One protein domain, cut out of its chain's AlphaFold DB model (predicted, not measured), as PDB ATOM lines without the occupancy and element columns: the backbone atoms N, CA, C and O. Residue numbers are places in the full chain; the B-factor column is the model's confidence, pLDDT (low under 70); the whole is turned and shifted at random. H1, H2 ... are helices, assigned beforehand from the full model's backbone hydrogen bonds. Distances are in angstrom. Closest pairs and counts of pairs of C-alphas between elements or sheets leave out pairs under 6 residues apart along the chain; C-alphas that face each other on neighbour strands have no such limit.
ATOM      1  N   GLU A  10       8.351 -24.212  79.396       96.38
ATOM      2  CA  GLU A  10       8.026 -23.235  78.360       96.38
ATOM      3  C   GLU A  10       9.179 -23.029  77.370       96.38
ATOM      4  O   GLU A  10       8.938 -22.844  76.178       96.38
ATOM      5  N   ILE A  11      10.429 -23.102  77.839       96.75
ATOM      6  CA  ILE A  11      11.618 -22.971  76.993       96.75
ATOM      7  C   ILE A  11      11.759 -24.190  76.082       96.75
ATOM      8  O   ILE A  11      11.994 -24.032  74.882       96.75
ATOM      9  N   HIS A  12      11.555 -25.396  76.619       96.88
ATOM     10  CA  HIS A  12      11.533 -26.622  75.821       96.88
ATOM     11  C   HIS A  12      10.464 -26.532  74.718       96.88
ATOM     12  O   HIS A  12      10.758 -26.737  73.540       96.88
ATOM     13  N   ILE A  13       9.242 -26.135  75.085       97.50
ATOM     14  CA  ILE A  13       8.117 -25.973  74.155       97.50
ATOM     15  C   ILE A  13       8.436 -24.943  73.065       97.50
ATOM     16  O   ILE A  13       8.157 -25.181  71.889       97.50
ATOM     17  N   ALA A  14       9.022 -23.802  73.432       97.81
ATOM     18  CA  ALA A  14       9.395 -22.759  72.481       97.81
ATOM     19  C   ALA A  14      10.425 -23.264  71.458       97.81
ATOM     20  O   ALA A  14      10.266 -23.024  70.259       97.81
ATOM     21  N   ILE A  15      11.433 -24.013  71.914       96.81
ATOM     22  CA  ILE A  15      12.441 -24.631  71.045       96.81
ATOM     23  C   ILE A  15      11.786 -25.638  70.098       96.81
ATOM     24  O   ILE A  15      12.005 -25.563  68.891       96.81
ATOM     25  N   VAL A  16      10.928 -26.529  70.602       97.12
ATOM     26  CA  VAL A  16      10.218 -27.509  69.765       97.12
ATOM     27  C   VAL A  16       9.365 -26.816  68.701       97.12
ATOM     28  O   VAL A  16       9.441 -27.171  67.526       97.12
ATOM     29  N   LYS A  17       8.603 -25.781  69.070       97.75
ATOM     30  CA  LYS A  17       7.780 -25.016  68.119       97.75
ATOM     31  C   LYS A  17       8.621 -24.325  67.048       97.75
ATOM     32  O   LYS A  17       8.251 -24.350  65.873       97.75
ATOM     33  N   LEU A  18       9.764 -23.750  67.428       98.00
ATOM     34  CA  LEU A  18      10.716 -23.174  66.479       98.00
ATOM     35  C   LEU A  18      11.242 -24.240  65.508       98.00
ATOM     36  O   LEU A  18      11.229 -24.029  64.298       98.00
ATOM     37  N   LEU A  19      11.657 -25.400  66.016       97.44
ATOM     38  CA  LEU A  19      12.168 -26.494  65.190       97.44
ATOM     39  C   LEU A  19      11.092 -27.050  64.241       97.44
ATOM     40  O   LEU A  19      11.385 -27.279  63.069       97.44
ATOM     41  N   LYS A  20       9.833 -27.180  64.686       97.62
ATOM     42  CA  LYS A  20       8.705 -27.554  63.814       97.62
ATOM     43  C   LYS A  20       8.490 -26.538  62.694       97.62
ATOM     44  O   LYS A  20       8.307 -26.921  61.540       97.62
ATOM     45  N   TYR A  21       8.559 -25.244  63.008       98.19
ATOM     46  CA  TYR A  21       8.473 -24.190  61.996       98.19
ATOM     47  C   TYR A  21       9.604 -24.292  60.965       98.19
ATOM     48  O   TYR A  21       9.353 -24.233  59.759       98.19
ATOM     49  N   LEU A  22      10.842 -24.496  61.427       98.44
ATOM     50  CA  LEU A  22      12.000 -24.655  60.549       98.44
ATOM     51  C   LEU A  22      11.878 -25.894  59.660       98.44
ATOM     52  O   LEU A  22      12.148 -25.799  58.463       98.44
ATOM     53  N   LYS A  23      11.406 -27.020  60.211       98.06
ATOM     54  CA  LYS A  23      11.136 -28.238  59.438       98.06
ATOM     55  C   LYS A  23      10.146 -27.973  58.310       98.06
ATOM     56  O   LYS A  23      10.413 -28.302  57.159       98.06
ATOM     57  N   ASN A  24       9.027 -27.335  58.642       97.56
ATOM     58  CA  ASN A  24       7.936 -27.114  57.698       97.56
ATOM     59  C   ASN A  24       8.297 -26.123  56.587       97.56
ATOM     60  O   ASN A  24       7.778 -26.244  55.481       97.56
ATOM     61  N   LYS A  25       9.154 -25.133  56.867       98.19
ATOM     62  CA  LYS A  25       9.414 -24.030  55.931       98.19
ATOM     63  C   LYS A  25      10.762 -24.099  55.215       98.19
ATOM     64  O   LYS A  25      10.870 -23.588  54.104       98.19
ATOM     65  N   TYR A  26      11.781 -24.682  55.840       98.25
ATOM     66  CA  TYR A  26      13.161 -24.554  55.364       98.25
ATOM     67  C   TYR A  26      13.918 -25.883  55.285       98.25
ATOM     68  O   TYR A  26      14.792 -26.016  54.435       98.25
ATOM     69  N   ILE A  27      13.612 -26.857  56.150       97.69
ATOM     70  CA  ILE A  27      14.407 -28.086  56.296       97.69
ATOM     71  C   ILE A  27      13.481 -29.309  56.374       97.69
ATOM     72  O   ILE A  27      13.243 -29.862  57.447       97.69
ATOM     73  N   ALA A  28      12.952 -29.751  55.232       96.06
ATOM     74  CA  ALA A  28      11.966 -30.838  55.182       96.06
ATOM     75  C   ALA A  28      12.452 -32.139  55.862       96.06
ATOM     76  O   ALA A  28      11.685 -32.816  56.554       96.06
ATOM     77  N   ASN A  29      13.743 -32.450  55.734       97.50
ATOM     78  CA  ASN A  29      14.394 -33.618  56.329       97.50
ATOM     79  C   ASN A  29      14.960 -33.372  57.742       97.50
ATOM     80  O   ASN A  29      15.796 -34.147  58.193       97.50
ATOM     81  N   LEU A  30      14.538 -32.316  58.452       97.62
ATOM     82  CA  LEU A  30      14.928 -32.122  59.850       97.62
ATOM     83  C   LEU A  30      14.362 -33.258  60.711       97.62
ATOM     84  O   LEU A  30      13.142 -33.425  60.796       97.62
ATOM     85  N   GLU A  31      15.246 -34.001  61.363       96.44
ATOM     86  CA  GLU A  31      14.908 -35.032  62.340       96.44
ATOM     87  C   GLU A  31      15.193 -34.503  63.744       96.44
ATOM     88  O   GLU A  31      16.258 -33.945  64.013       96.44
ATOM     89  N   VAL A  32      14.214 -34.648  64.632       95.06
ATOM     90  CA  VAL A  32      14.314 -34.257  66.038       95.06
ATOM     91  C   VAL A  32      13.920 -35.465  66.864       95.06
ATOM     92  O   VAL A  32      12.868 -36.052  66.631       95.06
ATOM     93  N   ILE A  33      14.788 -35.828  67.802       94.69
ATOM     94  CA  ILE A  33      14.525 -36.850  68.810       94.69
ATOM     95  C   ILE A  33      14.304 -36.099  70.117       94.69
ATOM     96  O   ILE A  33      15.216 -35.425  70.602       94.69
ATOM     97  N   ASP A  34      13.091 -36.191  70.652       94.00
ATOM     98  CA  ASP A  34      12.689 -35.522  71.883       94.00
ATOM     99  C   ASP A  34      12.359 -36.546  72.974       94.00
ATOM    100  O   ASP A  34      11.304 -37.174  72.970       94.00
ATOM    101  N   GLU A  35      13.253 -36.682  73.951       88.50
ATOM    102  CA  GLU A  35      13.041 -37.549  75.119       88.50
ATOM    103  C   GLU A  35      11.885 -37.066  76.014       88.50
ATOM    104  O   GLU A  35      11.330 -37.847  76.788       88.50
ATOM    105  N   GLY A  36      11.499 -35.787  75.912       90.94
ATOM    106  CA  GLY A  36      10.330 -35.233  76.590       90.94
ATOM    107  C   GLY A  36       9.002 -35.659  75.953       90.94
ATOM    108  O   GLY A  36       7.977 -35.648  76.641       90.94
ATOM    109  N   GLY A  37       9.022 -36.067  74.678       94.75
ATOM    110  CA  GLY A  37       7.862 -36.498  73.892       94.75
ATOM    111  C   GLY A  37       6.920 -35.371  73.453       94.75
ATOM    112  O   GLY A  37       5.828 -35.638  72.947       94.75
ATOM    113  N   TYR A  38       7.292 -34.107  73.659       97.38
ATOM    114  CA  TYR A  38       6.476 -32.956  73.273       97.38
ATOM    115  C   TYR A  38       6.493 -32.734  71.755       97.38
ATOM    116  O   TYR A  38       5.499 -32.275  71.189       97.38
ATOM    117  N   TRP A  39       7.595 -33.079  71.083       97.56
ATOM    118  CA  TRP A  39       7.703 -33.036  69.623       97.56
ATOM    119  C   TRP A  39       6.557 -33.786  68.933       97.56
ATOM    120  O   TRP A  39       5.931 -33.243  68.020       97.56
ATOM    121  N   GLU A  40       6.227 -34.989  69.389       97.12
ATOM    122  CA  GLU A  40       5.202 -35.847  68.796       97.12
ATOM    123  C   GLU A  40       3.802 -35.537  69.327       97.12
ATOM    124  O   GLU A  40       2.840 -35.556  68.563       97.12
ATOM    125  N   THR A  41       3.681 -35.267  70.630       97.38
ATOM    126  CA  THR A  41       2.375 -35.216  71.308       97.38
ATOM    127  C   THR A  41       1.788 -33.816  71.436       97.38
ATOM    128  O   THR A  41       0.575 -33.677  71.549       97.38
ATOM    129  N   GLU A  42       2.635 -32.782  71.455       96.69
ATOM    130  CA  GLU A  42       2.274 -31.407  71.835       96.69
ATOM    131  C   GLU A  42       1.575 -31.289  73.207       96.69
ATOM    132  O   GLU A  42       0.983 -30.251  73.524       96.69
ATOM    133  N   ASP A  43       1.693 -32.317  74.056       98.00
ATOM    134  CA  ASP A  43       1.084 -32.387  75.381       98.00
ATOM    135  C   ASP A  43       2.043 -31.829  76.444       98.00
ATOM    136  O   ASP A  43       3.053 -32.435  76.816       98.00
ATOM    137  N   LYS A  44       1.715 -30.631  76.943       97.19
ATOM    138  CA  LYS A  44       2.495 -29.947  77.984       97.19
ATOM    139  C   LYS A  44       2.502 -30.725  79.304       97.19
ATOM    140  O   LYS A  44       3.530 -30.744  79.979       97.19
ATOM    141  N   GLU A  45       1.389 -31.341  79.685       97.50
ATOM    142  CA  GLU A  45       1.285 -32.058  80.959       97.50
ATOM    143  C   GLU A  45       2.110 -33.345  80.920       97.50
ATOM    144  O   GLU A  45       2.818 -33.665  81.880       97.50
ATOM    145  N   LEU A  46       2.104 -34.042  79.779       96.38
ATOM    146  CA  LEU A  46       2.977 -35.190  79.551       96.38
ATOM    147  C   LEU A  46       4.460 -34.801  79.629       96.38
ATOM    148  O   LEU A  46       5.226 -35.472  80.324       96.38
ATOM    149  N   LEU A  47       4.856 -33.693  78.992       96.50
ATOM    150  CA  LEU A  47       6.223 -33.168  79.068       96.50
ATOM    151  C   LEU A  47       6.642 -32.898  80.520       96.50
ATOM    152  O   LEU A  47       7.701 -33.349  80.959       96.50
ATOM    153  N   ILE A  48       5.803 -32.190  81.282       96.50
ATOM    154  CA  ILE A  48       6.073 -31.869  82.692       96.50
ATOM    155  C   ILE A  48       6.203 -33.147  83.516       96.50
ATOM    156  O   ILE A  48       7.132 -33.271  84.320       96.50
ATOM    157  N   LYS A  49       5.303 -34.114  83.310       96.19
ATOM    158  CA  LYS A  49       5.345 -35.412  83.987       96.19
ATOM    159  C   LYS A  49       6.655 -36.147  83.703       96.19
ATOM    160  O   LYS A  49       7.271 -36.641  84.648       96.19
ATOM    161  N   ASN A  50       7.087 -36.191  82.444       94.75
ATOM    162  CA  ASN A  50       8.309 -36.875  82.020       94.75
ATOM    163  C   ASN A  50       9.566 -36.208  82.594       94.75
ATOM    164  O   ASN A  50      10.385 -36.888  83.210       94.75
ATOM    165  N   ILE A  51       9.681 -34.879  82.487       93.62
ATOM    166  CA  ILE A  51      10.802 -34.120  83.068       93.62
ATOM    167  C   ILE A  51      10.850 -34.314  84.586       93.62
ATOM    168  O   ILE A  51      11.901 -34.625  85.144       93.62
ATOM    169  N   SER A  52       9.708 -34.198  85.266       93.62
ATOM    170  CA  SER A  52       9.639 -34.356  86.724       93.62
ATOM    171  C   SER A  52       9.971 -35.779  87.169       93.62
ATOM    172  O   SER A  52      10.542 -35.991  88.237       93.62
ATOM    173  N   PHE A  53       9.577 -36.783  86.385       93.12
ATOM    174  CA  PHE A  53       9.952 -38.169  86.631       93.12
ATOM    175  C   PHE A  53      11.465 -38.367  86.501       93.12
ATOM    176  O   PHE A  53      12.071 -38.916  87.420       93.12
ATOM    177  N   LEU A  54      12.070 -37.879  85.416       91.56
ATOM    178  CA  LEU A  54      13.510 -37.986  85.184       91.56
ATOM    179  C   LEU A  54      14.319 -37.268  86.263       91.56
ATOM    180  O   LEU A  54      15.219 -37.881  86.827       91.56
ATOM    181  N   ASN A  55      13.963 -36.027  86.606       92.06
ATOM    182  CA  ASN A  55      14.669 -35.265  87.638       92.06
ATOM    183  C   ASN A  55      14.624 -35.994  88.985       92.06
ATOM    184  O   ASN A  55      15.673 -36.277  89.546       92.06
ATOM    185  N   ARG A  56      13.447 -36.468  89.422       93.75
ATOM    186  CA  ARG A  56      13.346 -37.268  90.658       93.75
ATOM    187  C   ARG A  56      14.193 -38.537  90.626       93.75
ATOM    188  O   ARG A  56      14.731 -38.935  91.651       93.75
ATOM    189  N   LYS A  57      14.286 -39.212  89.476       93.06
ATOM    190  CA  LYS A  57      15.144 -40.396  89.340       93.06
ATOM    191  C   LYS A  57      16.628 -40.042  89.399       93.06
ATOM    192  O   LYS A  57      17.389 -40.820  89.963       93.06
ATOM    193  N   MET A  58      17.030 -38.889  88.867       93.00
ATOM    194  CA  MET A  58      18.399 -38.384  88.999       93.00
ATOM    195  C   MET A  58      18.719 -38.036  90.453       93.00
ATOM    196  O   MET A  58      19.738 -38.506  90.947       93.00
ATOM    197  N   ASP A  59      17.815 -37.340  91.147       94.62
ATOM    198  CA  ASP A  59      17.973 -36.990  92.564       94.62
ATOM    199  C   ASP A  59      18.126 -38.255  93.429       94.62
ATOM    200  O   ASP A  59      19.042 -38.360  94.239       94.62
ATOM    201  N   GLN A  60      17.297 -39.282  93.193       94.38
ATOM    202  CA  GLN A  60      17.415 -40.576  93.880       94.38
ATOM    203  C   GLN A  60      18.781 -41.237  93.656       94.38
ATOM    204  O   GLN A  60      19.367 -41.791  94.584       94.38
ATOM    205  N   VAL A  61      19.288 -41.214  92.422       94.69
ATOM    206  CA  VAL A  61      20.606 -41.782  92.106       94.69
ATOM    207  C   VAL A  61      21.718 -40.979  92.776       94.69
ATOM    208  O   VAL A  61      22.643 -41.584  93.317       94.69
ATOM    209  N   GLU A  62      21.624 -39.650  92.775       95.25
ATOM    210  CA  GLU A  62      22.574 -38.766  93.451       95.25
ATOM    211  C   GLU A  62      22.632 -39.071  94.950       95.25
ATOM    212  O   GLU A  62      23.703 -39.391  95.455       95.25
ATOM    213  N   GLU A  63      21.487 -39.103  95.634       95.38
ATOM    214  CA  GLU A  63      21.402 -39.435  97.061       95.38
ATOM    215  C   GLU A  63      22.035 -40.799  97.376       95.38
ATOM    216  O   GLU A  63      22.790 -40.948  98.344       95.38
ATOM    217  N   ILE A  64      21.757 -41.810  96.544       94.50
ATOM    218  CA  ILE A  64      22.323 -43.148  96.711       94.50
ATOM    219  C   ILE A  64      23.845 -43.109  96.571       94.50
ATOM    220  O   ILE A  64      24.535 -43.654  97.435       94.50
ATOM    221  N   ILE A  65      24.365 -42.479  95.518       93.56
ATOM    222  CA  ILE A  65      25.806 -42.419  95.255       93.56
ATOM    223  C   ILE A  65      26.510 -41.619  96.348       93.56
ATOM    224  O   ILE A  65      27.509 -42.092  96.884       93.56
ATOM    225  N   SER A  66      25.971 -40.466  96.741       95.00
ATOM    226  CA  SER A  66      26.515 -39.663  97.836       95.00
ATOM    227  C   SER A  66      26.578 -40.445  99.147       95.00
ATOM    228  O   SER A  66      27.519 -40.256  99.910       95.00
ATOM    229  N   SER A  67      25.641 -41.372  99.392       93.88
ATOM    230  CA  SER A  67      25.664 -42.219 100.593       93.88
ATOM    231  C   SER A  67      26.784 -43.267 100.622       93.88
ATOM    232  O   SER A  67      27.060 -43.798 101.692       93.88
ATOM    233  N   ILE A  68      27.404 -43.578  99.477       94.19
ATOM    234  CA  ILE A  68      28.462 -44.600  99.353       94.19
ATOM    235  C   ILE A  68      29.766 -44.047  98.762       94.19
ATOM    236  O   ILE A  68      30.698 -44.807  98.520       94.19
ATOM    237  N   VAL A  69      29.851 -42.740  98.486       93.94
ATOM    238  CA  VAL A  69      30.965 -42.157  97.717       93.94
ATOM    239  C   VAL A  69      32.316 -42.332  98.415       93.94
ATOM    240  O   VAL A  69      33.316 -42.606  97.754       93.94
ATOM    241  N   ASP A  70      32.339 -42.244  99.745       94.19
ATOM    242  CA  ASP A  70      33.554 -42.437 100.539       94.19
ATOM    243  C   ASP A  70      34.022 -43.897 100.517       94.19
ATOM    244  O   ASP A  70      35.222 -44.146 100.404       94.19
ATOM    245  N   ASP A  71      33.085 -44.851 100.542       93.19
ATOM    246  CA  ASP A  71      33.379 -46.281 100.420       93.19
ATOM    247  C   ASP A  71      33.922 -46.599  99.020       93.19
ATOM    248  O   ASP A  71      34.926 -47.295  98.880       93.19
ATOM    249  N   LEU A  72      33.313 -46.031  97.971       91.69
ATOM    250  CA  LEU A  72      33.763 -46.210  96.585       91.69
ATOM    251  C   LEU A  72      35.204 -45.727  96.374       91.69
ATOM    252  O   LEU A  72      35.958 -46.364  95.642       91.69
ATOM    253  N   ASN A  73      35.600 -44.629  97.024       91.38
ATOM    254  CA  ASN A  73      36.944 -44.058  96.898       91.38
ATOM    255  C   ASN A  73      38.045 -44.907  97.562       91.38
ATOM    256  O   ASN A  73      39.225 -44.690  97.287       91.38
ATOM    257  N   GLN A  74      37.681 -45.854  98.432       93.94
ATOM    258  CA  GLN A  74      38.623 -46.730  99.139       93.94
ATOM    259  C   GLN A  74      38.806 -48.094  98.457       93.94
ATOM    260  O   GLN A  74      39.686 -48.861  98.849       93.94
ATOM    261  N   LEU A  75      37.993 -48.399  97.445       94.00
ATOM    262  CA  LEU A  75      37.947 -49.695  96.776       94.00
ATOM    263  C   LEU A  75      38.744 -49.707  95.468       94.00
ATOM    264  O   LEU A  75      38.945 -48.680  94.814       94.00
ATOM    265  N   SER A  76      39.160 -50.902  95.037       95.75
ATOM    266  CA  SER A  76      39.581 -51.098  93.646       95.75
ATOM    267  C   SER A  76      38.412 -50.843  92.686       95.75
ATOM    268  O   SER A  76      37.241 -50.858  93.074       95.75
ATOM    269  N   LYS A  77      38.704 -50.625  91.400       93.12
ATOM    270  CA  LYS A  77      37.664 -50.370  90.388       93.12
ATOM    271  C   LYS A  77      36.664 -51.523  90.302       93.12
ATOM    272  O   LYS A  77      35.466 -51.290  90.174       93.12
ATOM    273  N   GLU A  78      37.159 -52.752  90.376       94.75
ATOM    274  CA  GLU A  78      36.364 -53.972  90.302       94.75
ATOM    275  C   GLU A  78      35.412 -54.089  91.502       94.75
ATOM    276  O   GLU A  78      34.225 -54.361  91.329       94.75
ATOM    277  N   GLU A  79      35.901 -53.808  92.711       94.38
ATOM    278  CA  GLU A  79      35.097 -53.820  93.938       94.38
ATOM    279  C   GLU A  79      34.073 -52.674  93.970       94.38
ATOM    280  O   GLU A  79      32.922 -52.881  94.361       94.38
ATOM    281  N   ALA A  80      34.458 -51.484  93.497       93.62
ATOM    282  CA  ALA A  80      33.581 -50.319  93.420       93.62
ATOM    283  C   ALA A  80      32.390 -50.554  92.474       93.62
ATOM    284  O   ALA A  80      31.262 -50.192  92.810       93.62
ATOM    285  N   ILE A  81      32.607 -51.205  91.320       93.62
ATOM    286  CA  ILE A  81      31.527 -51.563  90.381       93.62
ATOM    287  C   ILE A  81      30.535 -52.528  91.037       93.62
ATOM    288  O   ILE A  81      29.325 -52.321  90.935       93.62
ATOM    289  N   ILE A  82      31.033 -53.552  91.736       94.56
ATOM    290  CA  ILE A  82      30.193 -54.545  92.421       94.56
ATOM    291  C   ILE A  82      29.340 -53.875  93.504       94.56
ATOM    292  O   ILE A  82      28.132 -54.122  93.579       94.56
ATOM    293  N   LEU A  83      29.947 -53.016  94.331       92.62
ATOM    294  CA  LEU A  83      29.237 -52.279  95.375       92.62
ATOM    295  C   LEU A  83      28.166 -51.367  94.769       92.62
ATOM    296  O   LEU A  83      27.007 -51.435  95.175       92.62
ATOM    297  N   LEU A  84      28.532 -50.571  93.761       92.75
ATOM    298  CA  LEU A  84      27.622 -49.649  93.091       92.75
ATOM    299  C   LEU A  84      26.413 -50.383  92.494       92.75
ATOM    300  O   LEU A  84      25.273 -49.980  92.728       92.75
ATOM    301  N   GLU A  85      26.637 -51.476  91.758       92.56
ATOM    302  CA  GLU A  85      25.554 -52.249  91.147       92.56
ATOM    303  C   GLU A  85      24.615 -52.836  92.208       92.56
ATOM    304  O   GLU A  85      23.391 -52.722  92.087       92.56
ATOM    305  N   LYS A  86      25.175 -53.425  93.272       94.12
ATOM    306  CA  LYS A  86      24.396 -53.967  94.387       94.12
ATOM    307  C   LYS A  86      23.537 -52.881  95.037       94.12
ATOM    308  O   LYS A  86      22.326 -53.062  95.172       94.12
ATOM    309  N   THR A  87      24.137 -51.748  95.397       93.56
ATOM    310  CA  THR A  87      23.436 -50.662  96.088       93.56
ATOM    311  C   THR A  87      22.335 -50.058  95.222       93.56
ATOM    312  O   THR A  87      21.222 -49.857  95.711       93.56
ATOM    313  N   LEU A  88      22.593 -49.816  93.932       91.88
ATOM    314  CA  LEU A  88      21.576 -49.301  93.012       91.88
ATOM    315  C   LEU A  88      20.404 -50.283  92.865       91.88
ATOM    316  O   LEU A  88      19.251 -49.866  92.941       91.88
ATOM    317  N   ARG A  89      20.667 -51.590  92.725       92.00
ATOM    318  CA  ARG A  89      19.616 -52.623  92.619       92.00
ATOM    319  C   ARG A  89      18.763 -52.760  93.879       92.00
ATOM    320  O   ARG A  89      17.589 -53.111  93.782       92.00
ATOM    321  N   GLU A  90      19.350 -52.548  95.051       92.31
ATOM    322  CA  GLU A  90      18.642 -52.628  96.329       92.31
ATOM    323  C   GLU A  90      17.796 -51.376  96.586       92.31
ATOM    324  O   GLU A  90      16.660 -51.502  97.041       92.31
ATOM    325  N   LYS A  91      18.324 -50.186  96.267       89.19
ATOM    326  CA  LYS A  91      17.714 -48.898  96.635       89.19
ATOM    327  C   LYS A  91      16.792 -48.277  95.572       89.19
ATOM    328  O   LYS A  91      15.984 -47.431  95.935       89.19
ATOM    329  N   LEU A  92      16.872 -48.672  94.293       85.06
ATOM    330  CA  LEU A  92      16.023 -48.122  93.211       85.06
ATOM    331  C   LEU A  92      14.726 -48.907  92.926       85.06
ATOM    332  O   LEU A  92      14.053 -48.601  91.936       85.06
ATOM    333  N   LYS A  93      14.384 -49.908  93.747       67.50
ATOM    334  CA  LYS A  93      13.138 -50.684  93.608       67.50
ATOM    335  C   LYS A  93      11.881 -49.853  93.848       67.50
ATOM    336  O   LYS A  93      11.892 -49.003  94.763       67.50
TER     337      LYS A  93
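AT A GLANCE: This is residues 10 to 93 of the 93 residues of an uncharacterized protein of Ignavibacteriaceae bacterium (UniProt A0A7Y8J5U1). Picture a long straight helix, H3, as a bar with a separate cluster at each end: H1, a returning loop and the short H2 at its start, and the short H4 and H5 at its end. H1 is steeply tilted to H3 near the start of the bar, and H5 folds back to meet the last part of H3. The two end clusters are far from each other, with H3 between them. The printed part has 84 residues with five named helices, H1 to H5 in chain order, and no named strand; its class is all helix. The whole is extended, with a radius of gyration of the C-alphas of 19.5 A and spans of 57 by 26 by 18 A.

HOW THE PARTS SIT: Begin with H1, residues 10 to 25, and follow the long link of 12 residues to H2, residues 38 to 41. The two helices only just touch, with 3 pairs of C-alphas within 8 A, through residues 13 to 16 of H1 alone; the closest C-alphas are those of Val 16 and Trp 39, 6.1 A apart. Next comes H3, residues 44 to 66, which touches H2 only at the corner, and only just, with 3 pairs of C-alphas within 8 A, through its residues 44 to 47 alone; the closest C-alphas are those of Tyr 38 and Leu 47, 5.8 A apart. H1 and H3 are close but not clearly touching: their closest C-alphas, of Ile 13 and Lys 44, are 7.9 A apart, and they run opposite ways at a steep tilt of 55 degrees. At the other end, look for H4, residues 69 to 72, which meets H3 only through their link, and H5, residues 77 to 91. H3 touches H5 with residues 61 to 65 alone, opposite ways at a steep tilt of 52 degrees; the closest C-alphas are those of Ile 64 and Leu 88, 7.2 A apart. H4 and H5 only just touch, with 3 pairs of C-alphas within 8 A, through residues 80 to 84 of H5 alone; the closest C-alphas are those of Leu 72 and Ala 80, 5.2 A apart. H1 and H2 are both apart from H4 and H5. In the backbone, H1, H3 and H5 have every O i to N i+4 pair within hydrogen-bond range; H2 and H4 are too short for such a pair, and of their single O i to N i+3 pairs the one in H4 is within range and the one in H2 is not.

IN THESE COORDINATES: Find C-alpha 10 at (8.026, -23.235, 78.360); from there H1 runs 22.5 A to C-alpha 25. H2 is 5.1 A long. H3, the longest helix, runs 32.6 A from C-alpha 44 at (2.495, -29.947, 77.984) to C-alpha 66. H4 is 5.1 A long, and H5 runs 21.0 A to C-alpha 91 at (17.714, -48.898, 96.635).

THE WHOLE: The two C-alphas farthest apart are those of Lys 25 and Gln 74, 56.9 A. The printed part has no cut; the link from H1 to H2 is long, and those from H2 to H3, H3 to H4 and H4 to H5 are tight. The mean pLDDT of the printed part is 94.6, and residue 93, the chain's last, is the one printed residue under 70.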